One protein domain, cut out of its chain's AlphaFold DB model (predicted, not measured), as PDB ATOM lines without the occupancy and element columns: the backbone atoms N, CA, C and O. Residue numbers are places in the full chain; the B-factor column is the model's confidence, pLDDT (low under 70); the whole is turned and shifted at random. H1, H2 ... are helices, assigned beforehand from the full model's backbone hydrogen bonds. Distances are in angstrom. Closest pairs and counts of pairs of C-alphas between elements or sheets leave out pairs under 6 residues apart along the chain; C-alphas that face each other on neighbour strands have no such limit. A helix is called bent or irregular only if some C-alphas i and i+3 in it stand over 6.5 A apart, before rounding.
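What this domain is: This is residues 25 to 138 of the 142 residues of an uncharacterized protein of candidate division Zixibacteria bacterium (UniProt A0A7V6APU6). A long helical hairpin, H4 and H5, has a cluster of shorter helices at its open end, where H4 begins and H5 ends. There the bent helix H1 crosses the hairpin, with its arm H1a over the first turns of H4 and its arm H1b over H5, while H2 and H3 pack on the last turns of H5. The printed part has 114 residues with five named helices, H1 to H5 in that order, and no named strand; the class is all helix. The whole is compact, with a radius of gyration of the C-alphas of 14.5 A and spans of 44 by 34 by 22 A.

How they stand to each other: H1, residues 25 to 47, was assigned as one helix by its hydrogen bonds but is bent: C-alphas 36 and 39 are 7.2 A apart. Its arms, H1a at residues 25 to 36 and H1b at 39 to 47, stand at a steep tilt of 64 degrees. H1b is itself irregular, with C-alphas 43 and 46 7.2 A apart. H1b touches H2, residues 58 to 67, the closest C-alphas being those of Ala 44 and Ile 61, 6.0 A apart, at a steep tilt of 65 degrees, opposite ways. With residues 33 to 36 alone, H1a touches H3, residues 72 to 81, at a shallow tilt of 13 degrees, opposite ways; the closest C-alphas, of Ile 33 and Ala 78, are 5.5 A apart. H4, residues 83 to 106, touches H1a with residues 85 to 89 alone, about perpendicular at 81 degrees; the closest C-alphas, of Ala 30 and Met 85, are 5.2 A apart. H5, residues 110 to 137, forms a helical hairpin with H4 at a shallow tilt of 20 degrees, opposite ways; their closest C-alphas, of Ser 97 and Gly 120, are 3.9 A apart. With residues 122 to 130 alone, H5 touches H1b, about perpendicular at 76 degrees; the closest C-alphas, of Leu 41 and His 126, are 5.4 A apart. H1a and H5 are apart. Every O i to N i+4 pair is within hydrogen-bond range in H1a, H2, H3 and H5, against 3 of 5 in H1b and 19 of 20 in H4.

Where its parts are: H1a begins at C-alpha 25, (-15.178, 47.129, 97.106), and is 17.0 A long. H4 is 35.3 A long. H5, the longest helix, measures 40.7 A and ends at C-alpha 137, (-17.034, 27.261, 84.909).

The domain as a whole: The two C-alphas farthest apart, of Glu 73 and Lys 108, are 44.5 A apart. The printed part has no cut. No link is long: H1 to H2 is short, and the other three are tight. The mean pLDDT of the printed part is 93.4, and no printed residue is under 70.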
ATOM      1  N   PRO A  25     -14.405  48.338  96.804       73.56
ATOM      2  CA  PRO A  25     -15.178  47.129  97.106       73.56
ATOM      3  C   PRO A  25     -14.956  45.968  96.122       73.56
ATOM      4  O   PRO A  25     -14.960  44.818  96.544       73.56
ATOM      5  N   GLY A  26     -14.710  46.260  94.837       72.62
ATOM      6  CA  GLY A  26     -14.367  45.235  93.843       72.62
ATOM      7  C   GLY A  26     -13.001  44.593  94.103       72.62
ATOM      8  O   GLY A  26     -12.868  43.377  94.061       72.62
ATOM      9  N   GLU A  27     -11.997  45.386  94.475       75.38
ATOM     10  CA  GLU A  27     -10.670  44.857  94.820       75.38
ATOM     11  C   GLU A  27     -10.706  43.985  96.083       75.38
ATOM     12  O   GLU A  27      -9.957  43.018  96.177       75.38
ATOM     13  N   GLY A  28     -11.604  44.285  97.029       82.31
ATOM     14  CA  GLY A  28     -11.856  43.423  98.186       82.31
ATOM     15  C   GLY A  28     -12.401  42.049  97.786       82.31
ATOM     16  O   GLY A  28     -11.866  41.033  98.216       82.31
ATOM     17  N   LEU A  29     -13.406  42.015  96.906       83.44
ATOM     18  CA  LEU A  29     -13.991  40.761  96.420       83.44
ATOM     19  C   LEU A  29     -12.984  39.918  95.625       83.44
ATOM     20  O   LEU A  29     -12.920  38.705  95.791       83.44
ATOM     21  N   ALA A  30     -12.144  40.552  94.808       87.94
ATOM     22  CA  ALA A  30     -11.071  39.868  94.091       87.94
ATOM     23  C   ALA A  30     -10.076  39.153  95.028       87.94
ATOM     24  O   ALA A  30      -9.613  38.054  94.711       87.94
ATOM     25  N   ILE A  31      -9.770  39.756  96.186       87.88
ATOM     26  CA  ILE A  31      -8.932  39.145  97.229       87.88
ATOM     27  C   ILE A  31      -9.661  37.970  97.884       87.88
ATOM     28  O   ILE A  31      -9.055  36.920  98.055       87.88
ATOM     29  N   GLU A  32     -10.944  38.119  98.215       90.19
ATOM     30  CA  GLU A  32     -11.745  37.039  98.810       90.19
ATOM     31  C   GLU A  32     -11.834  35.820  97.880       90.19
ATOM     32  O   GLU A  32     -11.621  34.694  98.327       90.19
ATOM     33  N   ILE A  33     -12.056  36.043  96.579       91.06
ATOM     34  CA  ILE A  33     -12.018  34.979  95.568       91.06
ATOM     35  C   ILE A  33     -10.636  34.326  95.550       91.06
ATOM     36  O   ILE A  33     -10.545  33.103  95.596       91.06
ATOM     37  N   TYR A  34      -9.559  35.120  95.506       93.50
ATOM     38  CA  TYR A  34      -8.199  34.582  95.484       93.50
ATOM     39  C   TYR A  34      -7.888  33.728  96.720       93.50
ATOM     40  O   TYR A  34      -7.332  32.644  96.583       93.50
ATOM     41  N   ASP A  35      -8.269  34.192  97.909       94.75
ATOM     42  CA  ASP A  35      -8.049  33.483  99.171       94.75
ATOM     43  C   ASP A  35      -8.788  32.136  99.212       94.75
ATOM     44  O   ASP A  35      -8.236  31.160  99.728       94.75
ATOM     45  N   GLU A  36      -9.998  32.064  98.647       96.81
ATOM     46  CA  GLU A  36     -10.771  30.819  98.562       96.81
ATOM     47  C   GLU A  36     -10.139  29.823  97.581       96.81
ATOM     48  O   GLU A  36     -10.010  28.640  97.894       96.81
ATOM     49  N   VAL A  37      -9.681  30.286  96.410       96.38
ATOM     50  CA  VAL A  37      -9.085  29.401  95.390       96.38
ATOM     51  C   VAL A  37      -7.633  29.011  95.694       96.38
ATOM     52  O   VAL A  37      -7.156  27.986  95.202       96.38
ATOM     53  N   LEU A  38      -6.917  29.797  96.508       97.12
ATOM     54  CA  LEU A  38      -5.477  29.664  96.760       97.12
ATOM     55  C   LEU A  38      -5.011  28.244  97.136       97.12
ATOM     56  O   LEU A  38      -3.972  27.829  96.617       97.12
ATOM     57  N   PRO A  39      -5.708  27.474  97.999       97.75
ATOM     58  CA  PRO A  39      -5.281  26.116  98.333       97.75
ATOM     59  C   PRO A  39      -5.153  25.212  97.104       97.75
ATOM     60  O   PRO A  39      -4.183  24.460  97.004       97.75
ATOM     61  N   LEU A  40      -6.092  25.316  96.158       98.19
ATOM     62  CA  LEU A  40      -6.055  24.552  94.916       98.19
ATOM     63  C   LEU A  40      -4.966  25.066  93.976       98.19
ATOM     64  O   LEU A  40      -4.247  24.258  93.397       98.19
ATOM     65  N   LEU A  41      -4.797  26.390  93.868       97.69
ATOM     66  CA  LEU A  41      -3.744  26.971  93.029       97.69
ATOM     67  C   LEU A  41      -2.357  26.467  93.445       97.69
ATOM     68  O   LEU A  41      -1.611  26.002  92.590       97.69
ATOM     69  N   ILE A  42      -2.063  26.470  94.752       96.88
ATOM     70  CA  ILE A  42      -0.793  25.970  95.304       96.88
ATOM     71  C   ILE A  42      -0.624  24.472  95.028       96.88
ATOM     72  O   ILE A  42       0.453  24.027  94.635       96.88
ATOM     73  N   ALA A  43      -1.677  23.678  95.244       97.44
ATOM     74  CA  ALA A  43      -1.619  22.233  95.028       97.44
ATOM     75  C   ALA A  43      -1.391  21.875  93.550       97.44
ATOM     76  O   ALA A  43      -0.703  20.897  93.263       97.44
ATOM     77  N   ALA A  44      -1.930  22.677  92.629       97.00
ATOM     78  CA  ALA A  44      -1.832  22.478  91.187       97.00
ATOM     79  C   ALA A  44      -0.591  23.135  90.547       97.00
ATOM     80  O   ALA A  44      -0.288  22.840  89.393       97.00
ATOM     81  N   GLU A  45       0.185  23.956  91.271       95.00
ATOM     82  CA  GLU A  45       1.450  24.535  90.777       95.00
ATOM     83  C   GLU A  45       2.415  23.524  90.110       95.00
ATOM     84  O   GLU A  45       3.095  23.917  89.149       95.00
ATOM     85  N   PRO A  46       2.546  22.262  90.584       94.25
ATOM     86  CA  PRO A  46       3.427  21.274  89.964       94.25
ATOM     87  C   PRO A  46       2.974  20.797  88.582       94.25
ATOM     88  O   PRO A  46       3.805  20.244  87.870       94.25
ATOM     89  N   LEU A  47       1.709  21.012  88.194       93.88
ATOM     90  CA  LEU A  47       1.223  20.682  86.846       93.88
ATOM     91  C   LEU A  47       1.919  21.526  85.768       93.88
ATOM     92  O   LEU A  47       2.043  21.095  84.629       93.88
ATOM     93  N   ILE A  48       2.409  22.714  86.136       92.50
ATOM     94  CA  ILE A  48       3.130  23.613  85.235       92.50
ATOM     95  C   ILE A  48       4.627  23.505  85.540       92.50
ATOM     96  O   ILE A  48       5.117  24.089  86.510       92.50
ATOM     97  N   GLU A  49       5.379  22.764  84.727       85.75
ATOM     98  CA  GLU A  49       6.832  22.614  84.905       85.75
ATOM     99  C   GLU A  49       7.621  23.819  84.367       85.75
ATOM    100  O   GLU A  49       8.559  24.283  85.024       85.75
ATOM    101  N   ASP A  50       7.212  24.353  83.212       84.25
ATOM    102  CA  ASP A  50       7.825  25.498  82.536       84.25
ATOM    103  C   ASP A  50       6.785  26.601  82.301       84.25
ATOM    104  O   ASP A  50       5.643  26.332  81.943       84.25
ATOM    105  N   ILE A  51       7.188  27.854  82.514       83.12
ATOM    106  CA  ILE A  51       6.333  29.019  82.282       83.12
ATOM    107  C   ILE A  51       6.396  29.555  80.844       83.12
ATOM    108  O   ILE A  51       5.640  30.461  80.504       83.12
ATOM    109  N   GLU A  52       7.303  29.043  80.007       81.31
ATOM    110  CA  GLU A  52       7.385  29.407  78.584       81.31
ATOM    111  C   GLU A  52       6.415  28.600  77.697       81.31
ATOM    112  O   GLU A  52       6.121  29.034  76.582       81.31
ATOM    113  N   ASP A  53       5.888  27.476  78.195       79.50
ATOM    114  CA  ASP A  53       4.956  26.577  77.495       79.50
ATOM    115  C   ASP A  53       3.876  26.082  78.470       79.50
ATOM    116  O   ASP A  53       3.932  24.970  78.996       79.50
ATOM    117  N   ILE A  54       2.942  26.978  78.810       79.88
ATOM    118  CA  ILE A  54       1.928  26.721  79.837       79.88
ATOM    119  C   ILE A  54       0.661  26.170  79.189       79.88
ATOM    120  O   ILE A  54      -0.128  26.915  78.607       79.88
ATOM    121  N   GLU A  55       0.445  24.875  79.375       81.50
ATOM    122  CA  GLU A  55      -0.806  24.183  79.086       81.50
ATOM    123  C   GLU A  55      -1.208  23.407  80.344       81.50
ATOM    124  O   GLU A  55      -0.404  22.669  80.912       81.50
ATOM    125  N   VAL A  56      -2.426  23.634  80.835       89.62
ATOM    126  CA  VAL A  56      -2.967  22.918  81.994       89.62
ATOM    127  C   VAL A  56      -4.436  22.611  81.748       89.62
ATOM    128  O   VAL A  56      -5.236  23.517  81.500       89.62
ATOM    129  N   ASP A  57      -4.775  21.328  81.815       94.94
ATOM    130  CA  ASP A  57      -6.131  20.847  81.598       94.94
ATOM    131  C   ASP A  57      -6.977  20.983  82.868       94.94
ATOM    132  O   ASP A  57      -6.518  20.773  83.993       94.94
ATOM    133  N   PHE A  58      -8.257  21.311  82.685       96.88
ATOM    134  CA  PHE A  58      -9.204  21.439  83.791       96.88
ATOM    135  C   PHE A  58      -9.343  20.133  84.586       96.88
ATOM    136  O   PHE A  58      -9.316  20.158  85.817       96.88
ATOM    137  N   ASP A  59      -9.447  18.997  83.893       97.88
ATOM    138  CA  ASP A  59      -9.623  17.686  84.527       97.88
ATOM    139  C   ASP A  59      -8.424  17.315  85.419       97.88
ATOM    140  O   ASP A  59      -8.615  16.752  86.499       97.88
ATOM    141  N   ASP A  60      -7.205  17.704  85.029       97.75
ATOM    142  CA  ASP A  60      -5.998  17.490  85.834       97.75
ATOM    143  C   ASP A  60      -6.012  18.344  87.112       97.75
ATOM    144  O   ASP A  60      -5.649  17.866  88.189       97.75
ATOM    145  N   ILE A  61      -6.495  19.593  87.037       98.06
ATOM    146  CA  ILE A  61      -6.661  20.455  88.221       98.06
ATOM    147  C   ILE A  61      -7.679  19.842  89.194       98.06
ATOM    148  O   ILE A  61      -7.463  19.852  90.409       98.06
ATOM    149  N   ILE A  62      -8.783  19.282  88.687       98.12
ATOM    150  CA  ILE A  62      -9.785  18.617  89.531       98.12
ATOM    151  C   ILE A  62      -9.221  17.345  90.167       98.12
ATOM    152  O   ILE A  62      -9.431  17.133  91.361       98.12
ATOM    153  N   ALA A  63      -8.448  16.545  89.427       98.00
ATOM    154  CA  ALA A  63      -7.771  15.377  89.986       98.00
ATOM    155  C   ALA A  63      -6.830  15.765  91.141       98.00
ATOM    156  O   ALA A  63      -6.852  15.128  92.194       98.00
ATOM    157  N   VAL A  64      -6.077  16.865  91.008       98.19
ATOM    158  CA  VAL A  64      -5.248  17.406  92.099       98.19
ATOM    159  C   VAL A  64      -6.091  17.762  93.324       98.19
ATOM    160  O   VAL A  64      -5.682  17.473  94.451       98.19
ATOM    161  N   ALA A  65      -7.262  18.374  93.139       97.56
ATOM    162  CA  ALA A  65      -8.145  18.695  94.256       97.56
ATOM    163  C   ALA A  65      -8.619  17.436  94.993       97.56
ATOM    164  O   ALA A  65      -8.577  17.400  96.222       97.56
ATOM    165  N   GLU A  66      -9.014  16.398  94.253       97.56
ATOM    166  CA  GLU A  66      -9.431  15.113  94.821       97.56
ATOM    167  C   GLU A  66      -8.293  14.441  95.601       97.56
ATOM    168  O   GLU A  66      -8.486  14.035  96.749       97.56
ATOM    169  N   GLU A  67      -7.093  14.371  95.018       97.94
ATOM    170  CA  GLU A  67      -5.910  13.777  95.651       97.94
ATOM    171  C   GLU A  67      -5.496  14.496  96.941       97.94
ATOM    172  O   GLU A  67      -4.985  13.864  97.869       97.94
ATOM    173  N   ASN A  68      -5.723  15.809  97.009       97.25
ATOM    174  CA  ASN A  68      -5.367  16.650  98.152       97.25
ATOM    175  C   ASN A  68      -6.538  16.905  99.116       97.25
ATOM    176  O   ASN A  68      -6.386  17.702 100.043       97.25
ATOM    177  N   GLU A  69      -7.682  16.238  98.926       97.69
ATOM    178  CA  GLU A  69      -8.897  16.408  99.740       97.69
ATOM    179  C   GLU A  69      -9.375  17.880  99.814       97.69
ATOM    180  O   GLU A  69      -9.859  18.346 100.848       97.69
ATOM    181  N   ILE A  70      -9.227  18.632  98.717       97.38
ATOM    182  CA  ILE A  70      -9.659  20.031  98.600       97.38
ATOM    183  C   ILE A  70     -11.119  20.074  98.132       97.38
ATOM    184  O   ILE A  70     -11.473  19.524  97.090       97.38
ATOM    185  N   GLU A  71     -11.978  20.759  98.888       97.69
ATOM    186  CA  GLU A  71     -13.388  20.933  98.526       97.69
ATOM    187  C   GLU A  71     -13.533  21.878  97.319       97.69
ATOM    188  O   GLU A  71     -13.213  23.062  97.403       97.69
ATOM    189  N   ILE A  72     -14.041  21.361  96.194       97.44
ATOM    190  CA  ILE A  72     -14.202  22.131  94.946       97.44
ATOM    191  C   ILE A  72     -15.405  23.079  94.973       97.44
ATOM    192  O   ILE A  72     -15.340  24.152  94.378       97.44
ATOM    193  N   GLU A  73     -16.510  22.712  95.631       97.88
ATOM    194  CA  GLU A  73     -17.743  23.512  95.545       97.88
ATOM    195  C   GLU A  73     -17.563  24.954  96.059       97.88
ATOM    196  O   GLU A  73     -17.965  25.861  95.335       97.88
ATOM    197  N   PRO A  74     -16.894  25.218  97.201       97.75
ATOM    198  CA  PRO A  74     -16.632  26.590  97.650       97.75
ATOM    199  C   PRO A  74     -15.813  27.420  96.649       97.75
ATOM    200  O   PRO A  74     -16.128  28.582  96.393       97.75
ATOM    201  N   ILE A  75     -14.804  26.809  96.020       97.94
ATOM    202  CA  ILE A  75     -13.955  27.436  94.993       97.94
ATOM    203  C   ILE A  75     -14.802  27.799  93.768       97.94
ATOM    204  O   ILE A  75     -14.744  28.923  93.260       97.94
ATOM    205  N   ARG A  76     -15.622  26.849  93.308       98.00
ATOM    206  CA  ARG A  76     -16.540  27.041  92.186       98.00
ATOM    207  C   ARG A  76     -17.551  28.147  92.485       98.00
ATOM    208  O   ARG A  76     -17.756  29.019  91.646       98.00
ATOM    209  N   GLU A  77     -18.164  28.142  93.667       97.81
ATOM    210  CA  GLU A  77     -19.105  29.180  94.100       97.81
ATOM    211  C   GLU A  77     -18.444  30.563  94.169       97.81
ATOM    212  O   GLU A  77     -19.033  31.534  93.692       97.81
ATOM    213  N   ALA A  78     -17.212  30.666  94.682       96.25
ATOM    214  CA  ALA A  78     -16.470  31.925  94.726       96.25
ATOM    215  C   ALA A  78     -16.228  32.495  93.322       96.25
ATOM    216  O   ALA A  78     -16.530  33.665  93.076       96.25
ATOM    217  N   ILE A  79     -15.777  31.670  92.372       96.88
ATOM    218  CA  ILE A  79     -15.584  32.096  90.977       96.88
ATOM    219  C   ILE A  79     -16.910  32.519  90.333       96.88
ATOM    220  O   ILE A  79     -16.972  33.552  89.670       96.88
ATOM    221  N   LEU A  80     -17.979  31.747  90.538       96.06
ATOM    222  CA  LEU A  80     -19.289  32.032  89.947       96.06
ATOM    223  C   LEU A  80     -20.012  33.219  90.595       96.06
ATOM    224  O   LEU A  80     -20.936  33.760  89.986       96.06
ATOM    225  N   SER A  81     -19.611  33.631  91.800       94.44
ATOM    226  CA  SER A  81     -20.201  34.781  92.493       94.44
ATOM    227  C   SER A  81     -19.952  36.098  91.749       94.44
ATOM    228  O   SER A  81     -20.855  36.933  91.671       94.44
ATOM    229  N   ASP A  82     -18.763  36.256  91.161       95.00
ATOM    230  CA  ASP A  82     -18.396  37.375  90.297       95.00
ATOM    231  C   ASP A  82     -17.237  36.962  89.361       95.00
ATOM    232  O   ASP A  82     -16.059  37.192  89.665       95.00
ATOM    233  N   PRO A  83     -17.546  36.357  88.196       94.56
ATOM    234  CA  PRO A  83     -16.527  35.931  87.236       94.56
ATOM    235  C   PRO A  83     -15.666  37.083  86.715       94.56
ATOM    236  O   PRO A  83     -14.499  36.885  86.374       94.56
ATOM    237  N   TYR A  84     -16.212  38.303  86.672       93.56
ATOM    238  CA  TYR A  84     -15.458  39.482  86.260       93.56
ATOM    239  C   TYR A  84     -14.361  39.810  87.279       93.56
ATOM    240  O   TYR A  84     -13.218  40.054  86.884       93.56
ATOM    241  N   MET A  85     -14.657  39.746  88.580       93.50
ATOM    242  CA  MET A  85     -13.636  39.886  89.624       93.50
ATOM    243  C   MET A  85     -12.636  38.727  89.629       93.50
ATOM    244  O   MET A  85     -11.443  38.978  89.793       93.50
ATOM    245  N   ALA A  86     -13.059  37.491  89.354       94.81
ATOM    246  CA  ALA A  86     -12.134  36.365  89.202       94.81
ATOM    247  C   ALA A  86     -11.137  36.583  88.038       94.81
ATOM    248  O   ALA A  86      -9.925  36.428  88.212       94.81
ATOM    249  N   ARG A  87     -11.607  37.043  86.866       95.00
ATOM    250  CA  ARG A  87     -10.739  37.411  85.723       95.00
ATOM    251  C   ARG A  87      -9.858  38.624  86.029       95.00
ATOM    252  O   ARG A  87      -8.702  38.702  85.597       95.00
ATOM    253  N   TRP A  88     -10.370  39.579  86.801       92.62
ATOM    254  CA  TRP A  88      -9.571  40.704  87.277       92.62
ATOM    255  C   TRP A  88      -8.425  40.233  88.187       92.62
ATOM    256  O   TRP A  88      -7.296  40.702  88.027       92.62
ATOM    257  N   THR A  89      -8.660  39.247  89.062       94.00
ATOM    258  CA  THR A  89      -7.615  38.593  89.868       94.00
ATOM    259  C   THR A  89      -6.543  37.953  88.985       94.00
ATOM    260  O   THR A  89      -5.359  38.214  89.203       94.00
ATOM    261  N   VAL A  90      -6.924  37.209  87.936       95.81
ATOM    262  CA  VAL A  90      -5.974  36.673  86.934       95.81
ATOM    263  C   VAL A  90      -5.109  37.792  86.352       95.81
ATOM    264  O   VAL A  90      -3.882  37.684  86.313       95.81
ATOM    265  N   THR A  91      -5.727  38.908  85.960       94.06
ATOM    266  CA  THR A  91      -5.005  40.070  85.415       94.06
ATOM    267  C   THR A  91      -3.994  40.629  86.419       94.06
ATOM    268  O   THR A  91      -2.860  40.938  86.051       94.06
ATOM    269  N   LYS A  92      -4.359  40.742  87.702       92.56
ATOM    270  CA  LYS A  92      -3.445  41.229  88.746       92.56
ATOM    271  C   LYS A  92      -2.293  40.277  89.027       92.56
ATOM    272  O   LYS A  92      -1.177  40.754  89.223       92.56
ATOM    273  N   LEU A  93      -2.529  38.968  88.994       94.69
ATOM    274  CA  LEU A  93      -1.471  37.964  89.123       94.69
ATOM    275  C   LEU A  93      -0.472  38.050  87.962       94.69
ATOM    276  O   LEU A  93       0.735  38.052  88.202       94.69
ATOM    277  N   LYS A  94      -0.958  38.218  86.722       95.38
ATOM    278  CA  LYS A  94      -0.107  38.420  85.535       95.38
ATOM    279  C   LYS A  94       0.742  39.694  85.657       95.38
ATOM    280  O   LYS A  94       1.957  39.625  85.498       95.38
ATOM    281  N   VAL A  95       0.149  40.827  86.054       93.75
ATOM    282  CA  VAL A  95       0.896  42.081  86.298       93.75
ATOM    283  C   VAL A  95       1.945  41.909  87.403       93.75
ATOM    284  O   VAL A  95       3.101  42.283  87.223       93.75
ATOM    285  N   TYR A  96       1.577  41.297  88.533       90.88
ATOM    286  CA  TYR A  96       2.519  41.034  89.624       90.88
ATOM    287  C   TYR A  96       3.678  40.128  89.184       90.88
ATOM    288  O   TYR A  96       4.822  40.334  89.605       90.88
ATOM    289  N   SER A  97       3.405  39.142  88.324       95.06
ATOM    290  CA  SER A  97       4.434  38.295  87.729       95.06
ATOM    291  C   SER A  97       5.416  39.106  86.888       95.06
ATOM    292  O   SER A  97       6.624  39.056  87.137       95.06
ATOM    293  N   GLU A  98       4.907  39.905  85.949       94.94
ATOM    294  CA  GLU A  98       5.720  40.755  85.078       94.94
ATOM    295  C   GLU A  98       6.608  41.712  85.878       94.94
ATOM    296  O   GLU A  98       7.813  41.806  85.612       94.94
ATOM    297  N   ASP A  99       6.048  42.362  86.900       93.50
ATOM    298  CA  ASP A  99       6.777  43.266  87.784       93.50
ATOM    299  C   ASP A  99       7.914  42.536  88.512       93.50
ATOM    300  O   ASP A  99       9.059  42.999  88.510       93.50
ATOM    301  N   ASN A 100       7.651  41.358  89.088       93.50
ATOM    302  CA  ASN A 100       8.676  40.584  89.792       93.50
ATOM    303  C   ASN A 100       9.763  40.062  88.849       93.50
ATOM    304  O   ASN A 100      10.953  40.217  89.129       93.50
ATOM    305  N   LEU A 101       9.397  39.501  87.698       93.00
ATOM    306  CA  LEU A 101      10.368  39.048  86.700       93.00
ATOM    307  C   LEU A 101      11.183  40.226  86.132       93.00
ATOM    308  O   LEU A 101      12.375  40.084  85.841       93.00
ATOM    309  N   GLY A 102      10.579  41.411  86.026       92.75
ATOM    310  CA  GLY A 102      11.255  42.666  85.707       92.75
ATOM    311  C   GLY A 102      12.277  43.069  86.772       92.75
ATOM    312  O   GLY A 102      13.447  43.304  86.451       92.75
ATOM    313  N   LEU A 103      11.877  43.078  88.045       91.56
ATOM    314  CA  LEU A 103      12.753  43.360  89.187       91.56
ATOM    315  C   LEU A 103      13.923  42.370  89.276       91.56
ATOM    316  O   LEU A 103      15.063  42.781  89.512       91.56
ATOM    317  N   ALA A 104      13.691  41.086  88.992       92.88
ATOM    318  CA  ALA A 104      14.734  40.062  88.965       92.88
ATOM    319  C   ALA A 104      15.854  40.358  87.953       92.88
ATOM    320  O   ALA A 104      17.022  40.048  88.211       92.88
ATOM    321  N   LYS A 105      15.539  40.981  86.808       93.88
ATOM    322  CA  LYS A 105      16.546  41.389  85.809       93.88
ATOM    323  C   LYS A 105      17.466  42.491  86.344       93.88
ATOM    324  O   LYS A 105      18.634  42.541  85.962       93.88
ATOM    325  N   GLY A 106      16.951  43.357  87.219       88.62
ATOM    326  CA  GLY A 106      17.691  44.461  87.837       88.62
ATOM    327  C   GLY A 106      18.375  44.117  89.168       88.62
ATOM    328  O   GLY A 106      19.228  44.880  89.629       88.62
ATOM    329  N   ALA A 107      18.026  42.989  89.789       90.56
ATOM    330  CA  ALA A 107      18.543  42.590  91.092       90.56
ATOM    331  C   ALA A 107      20.029  42.191  91.026       90.56
ATOM    332  O   ALA A 107      20.430  41.289  90.289       90.56
ATOM    333  N   LYS A 108      20.857  42.869  91.832       92.38
ATOM    334  CA  LYS A 108      22.302  42.592  91.940       92.38
ATOM    335  C   LYS A 108      22.614  41.442  92.893       92.38
ATOM    336  O   LYS A 108      23.623  40.765  92.720       92.38
ATOM    337  N   GLU A 109      21.775  41.251  93.904       94.44
ATOM    338  CA  GLU A 109      21.946  40.202  94.901       94.44
ATOM    339  C   GLU A 109      21.325  38.892  94.396       94.44
ATOM    340  O   GLU A 109      20.148  38.894  94.019       94.44
ATOM    341  N   PRO A 110      22.074  37.771  94.377       92.06
ATOM    342  CA  PRO A 110      21.564  36.494  93.877       92.06
ATOM    343  C   PRO A 110      20.311  36.002  94.608       92.06
ATOM    344  O   PRO A 110      19.400  35.479  93.973       92.06
ATOM    345  N   GLU A 111      20.246  36.202  95.926       89.81
ATOM    346  CA  GLU A 111      19.107  35.790  96.755       89.81
ATOM    347  C   GLU A 111      17.848  36.589  96.406       89.81
ATOM    348  O   GLU A 111      16.796  36.005  96.152       89.81
ATOM    349  N   LEU A 112      17.974  37.914  96.287       87.31
ATOM    350  CA  LEU A 112      16.875  38.790  95.884       87.31
ATOM    351  C   LEU A 112      16.407  38.490  94.453       87.31
ATOM    352  O   LEU A 112      15.208  38.425  94.188       87.31
ATOM    353  N   LYS A 113      17.350  38.250  93.533       92.44
ATOM    354  CA  LYS A 113      17.039  37.819  92.166       92.44
ATOM    355  C   LYS A 113      16.237  36.518  92.167       92.44
ATOM    356  O   LYS A 113      15.220  36.437  91.486       92.44
ATOM    357  N   SER A 114      16.678  35.519  92.930       93.12
ATOM    358  CA  SER A 114      15.986  34.234  93.035       93.12
ATOM    359  C   SER A 114      14.598  34.377  93.656       93.12
ATOM    360  O   SER A 114      13.674  33.710  93.205       93.12
ATOM    361  N   ALA A 115      14.440  35.238  94.665       93.00
ATOM    362  CA  ALA A 115      13.153  35.491  95.306       93.00
ATOM    363  C   ALA A 115      12.144  36.107  94.329       93.00
ATOM    364  O   ALA A 115      11.019  35.627  94.235       93.00
ATOM    365  N   HIS A 116      12.560  37.107  93.550       93.00
ATOM    366  CA  HIS A 116      11.709  37.708  92.526       93.00
ATOM    367  C   HIS A 116      11.367  36.738  91.388       93.00
ATOM    368  O   HIS A 116      10.218  36.699  90.958       93.00
ATOM    369  N   ILE A 117      12.322  35.919  90.925       94.69
ATOM    370  CA  ILE A 117      12.031  34.869  89.930       94.69
ATOM    371  C   ILE A 117      10.975  33.914  90.474       94.69
ATOM    372  O   ILE A 117       9.994  33.642  89.790       94.69
ATOM    373  N   LYS A 118      11.156  33.440  91.709       93.00
ATOM    374  CA  LYS A 118      10.226  32.519  92.359       93.00
ATOM    375  C   LYS A 118       8.825  33.128  92.474       93.00
ATOM    376  O   LYS A 118       7.889  32.549  91.941       93.00
ATOM    377  N   ALA A 119       8.708  34.318  93.064       91.44
ATOM    378  CA  ALA A 119       7.424  34.997  93.240       91.44
ATOM    379  C   ALA A 119       6.716  35.270  91.903       91.44
ATOM    380  O   ALA A 119       5.508  35.073  91.786       91.44
ATOM    381  N   GLY A 120       7.465  35.696  90.880       93.50
ATOM    382  CA  GLY A 120       6.905  35.925  89.551       93.50
ATOM    383  C   GLY A 120       6.428  34.638  88.875       93.50
ATOM    384  O   GLY A 120       5.359  34.618  88.268       93.50
ATOM    385  N   THR A 121       7.188  33.553  89.024       95.25
ATOM    386  CA  THR A 121       6.846  32.234  88.473       95.25
ATOM    387  C   THR A 121       5.595  31.664  89.145       95.25
ATOM    388  O   THR A 121       4.673  31.256  88.449       95.25
ATOM    389  N   GLU A 122       5.527  31.685  90.479       95.31
ATOM    390  CA  GLU A 122       4.365  31.215  91.254       95.31
ATOM    391  C   GLU A 122       3.091  31.976  90.865       95.31
ATOM    392  O   GLU A 122       2.074  31.370  90.533       95.31
ATOM    393  N   ALA A 123       3.161  33.309  90.799       95.31
ATOM    394  CA  ALA A 123       2.014  34.128  90.422       95.31
ATOM    395  C   ALA A 123       1.515  33.846  88.999       95.31
ATOM    396  O   ALA A 123       0.307  33.850  88.762       95.31
ATOM    397  N   LEU A 124       2.423  33.579  88.055       96.44
ATOM    398  CA  LEU A 124       2.039  33.241  86.689       96.44
ATOM    399  C   LEU A 124       1.340  31.881  86.631       96.44
ATOM    400  O   LEU A 124       0.272  31.778  86.036       96.44
ATOM    401  N   LYS A 125       1.879  30.868  87.316       96.31
ATOM    402  CA  LYS A 125       1.236  29.550  87.428       96.31
ATOM    403  C   LYS A 125      -0.172  29.658  88.005       96.31
ATOM    404  O   LYS A 125      -1.117  29.145  87.417       96.31
ATOM    405  N   HIS A 126      -0.318  30.390  89.107       97.31
ATOM    406  CA  HIS A 126      -1.615  30.663  89.722       97.31
ATOM    407  C   HIS A 126      -2.586  31.328  88.751       97.31
ATOM    408  O   HIS A 126      -3.751  30.942  88.697       97.31
ATOM    409  N   ALA A 127      -2.113  32.306  87.973       96.62
ATOM    410  CA  ALA A 127      -2.938  32.985  86.985       96.62
ATOM    411  C   ALA A 127      -3.475  32.010  85.931       96.62
ATOM    412  O   ALA A 127      -4.659  32.071  85.625       96.62
ATOM    413  N   HIS A 128      -2.635  31.111  85.414       97.38
ATOM    414  CA  HIS A 128      -3.040  30.133  84.403       97.38
ATOM    415  C   HIS A 128      -4.007  29.083  84.947       97.38
ATOM    416  O   HIS A 128      -5.033  28.832  84.329       97.38
ATOM    417  N   ILE A 129      -3.737  28.531  86.131       98.06
ATOM    418  CA  ILE A 129      -4.642  27.567  86.773       98.06
ATOM    419  C   ILE A 129      -6.009  28.220  87.023       98.06
ATOM    420  O   ILE A 129      -7.045  27.643  86.696       98.06
ATOM    421  N   LEU A 130      -6.027  29.445  87.561       97.62
ATOM    422  CA  LEU A 130      -7.266  30.179  87.806       97.62
ATOM    423  C   LEU A 130      -8.002  30.516  86.500       97.62
ATOM    424  O   LEU A 130      -9.220  30.393  86.449       97.62
ATOM    425  N   GLU A 131      -7.287  30.908  85.447       96.75
ATOM    426  CA  GLU A 131      -7.861  31.161  84.121       96.75
ATOM    427  C   GLU A 131      -8.543  29.904  83.559       96.75
ATOM    428  O   GLU A 131      -9.712  29.980  83.191       96.75
ATOM    429  N   THR A 132      -7.896  28.734  83.631       97.38
ATOM    430  CA  THR A 132      -8.491  27.445  83.228       97.38
ATOM    431  C   THR A 132      -9.765  27.114  84.016       97.38
ATOM    432  O   THR A 132     -10.760  26.670  83.433       97.38
ATOM    433  N   LEU A 133      -9.774  27.344  85.336       97.81
ATOM    434  CA  LEU A 133     -10.966  27.147  86.173       97.81
ATOM    435  C   LEU A 133     -12.108  28.087  85.759       97.81
ATOM    436  O   LEU A 133     -13.255  27.653  85.625       97.81
ATOM    437  N   ILE A 134     -11.803  29.370  85.537       97.25
ATOM    438  CA  ILE A 134     -12.795  30.369  85.128       97.25
ATOM    439  C   ILE A 134     -13.359  30.029  83.749       97.25
ATOM    440  O   ILE A 134     -14.573  30.041  83.591       97.25
ATOM    441  N   ASP A 135     -12.525  29.702  82.764       95.81
ATOM    442  CA  ASP A 135     -12.985  29.398  81.404       95.81
ATOM    443  C   ASP A 135     -13.860  28.139  81.353       95.81
ATOM    444  O   ASP A 135     -14.792  28.059  80.552       95.81
ATOM    445  N   SER A 136     -13.621  27.190  82.261       96.94
ATOM    446  CA  SER A 136     -14.421  25.968  82.377       96.94
ATOM    447  C   SER A 136     -15.768  26.194  83.074       96.94
ATOM    448  O   SER A 136     -16.771  25.580  82.705       96.94
ATOM    449  N   TRP A 137     -15.823  27.057  84.096       96.56
ATOM    450  CA  TRP A 137     -17.034  27.261  84.909       96.56
ATOM    451  C   TRP A 137     -17.873  28.475  84.509       96.56
ATOM    452  O   TRP A 137     -19.098  28.431  84.626       96.56
ATOM    453  N   ALA A 138     -17.229  29.540  84.046       94.56
ATOM    454  CA  ALA A 138     -17.822  30.804  83.625       94.56
ATOM    455  C   ALA A 138     -17.262  31.231  82.251       94.56
ATOM    456  O   ALA A 138     -16.579  32.265  82.149       94.56
TER     457      ALA A 138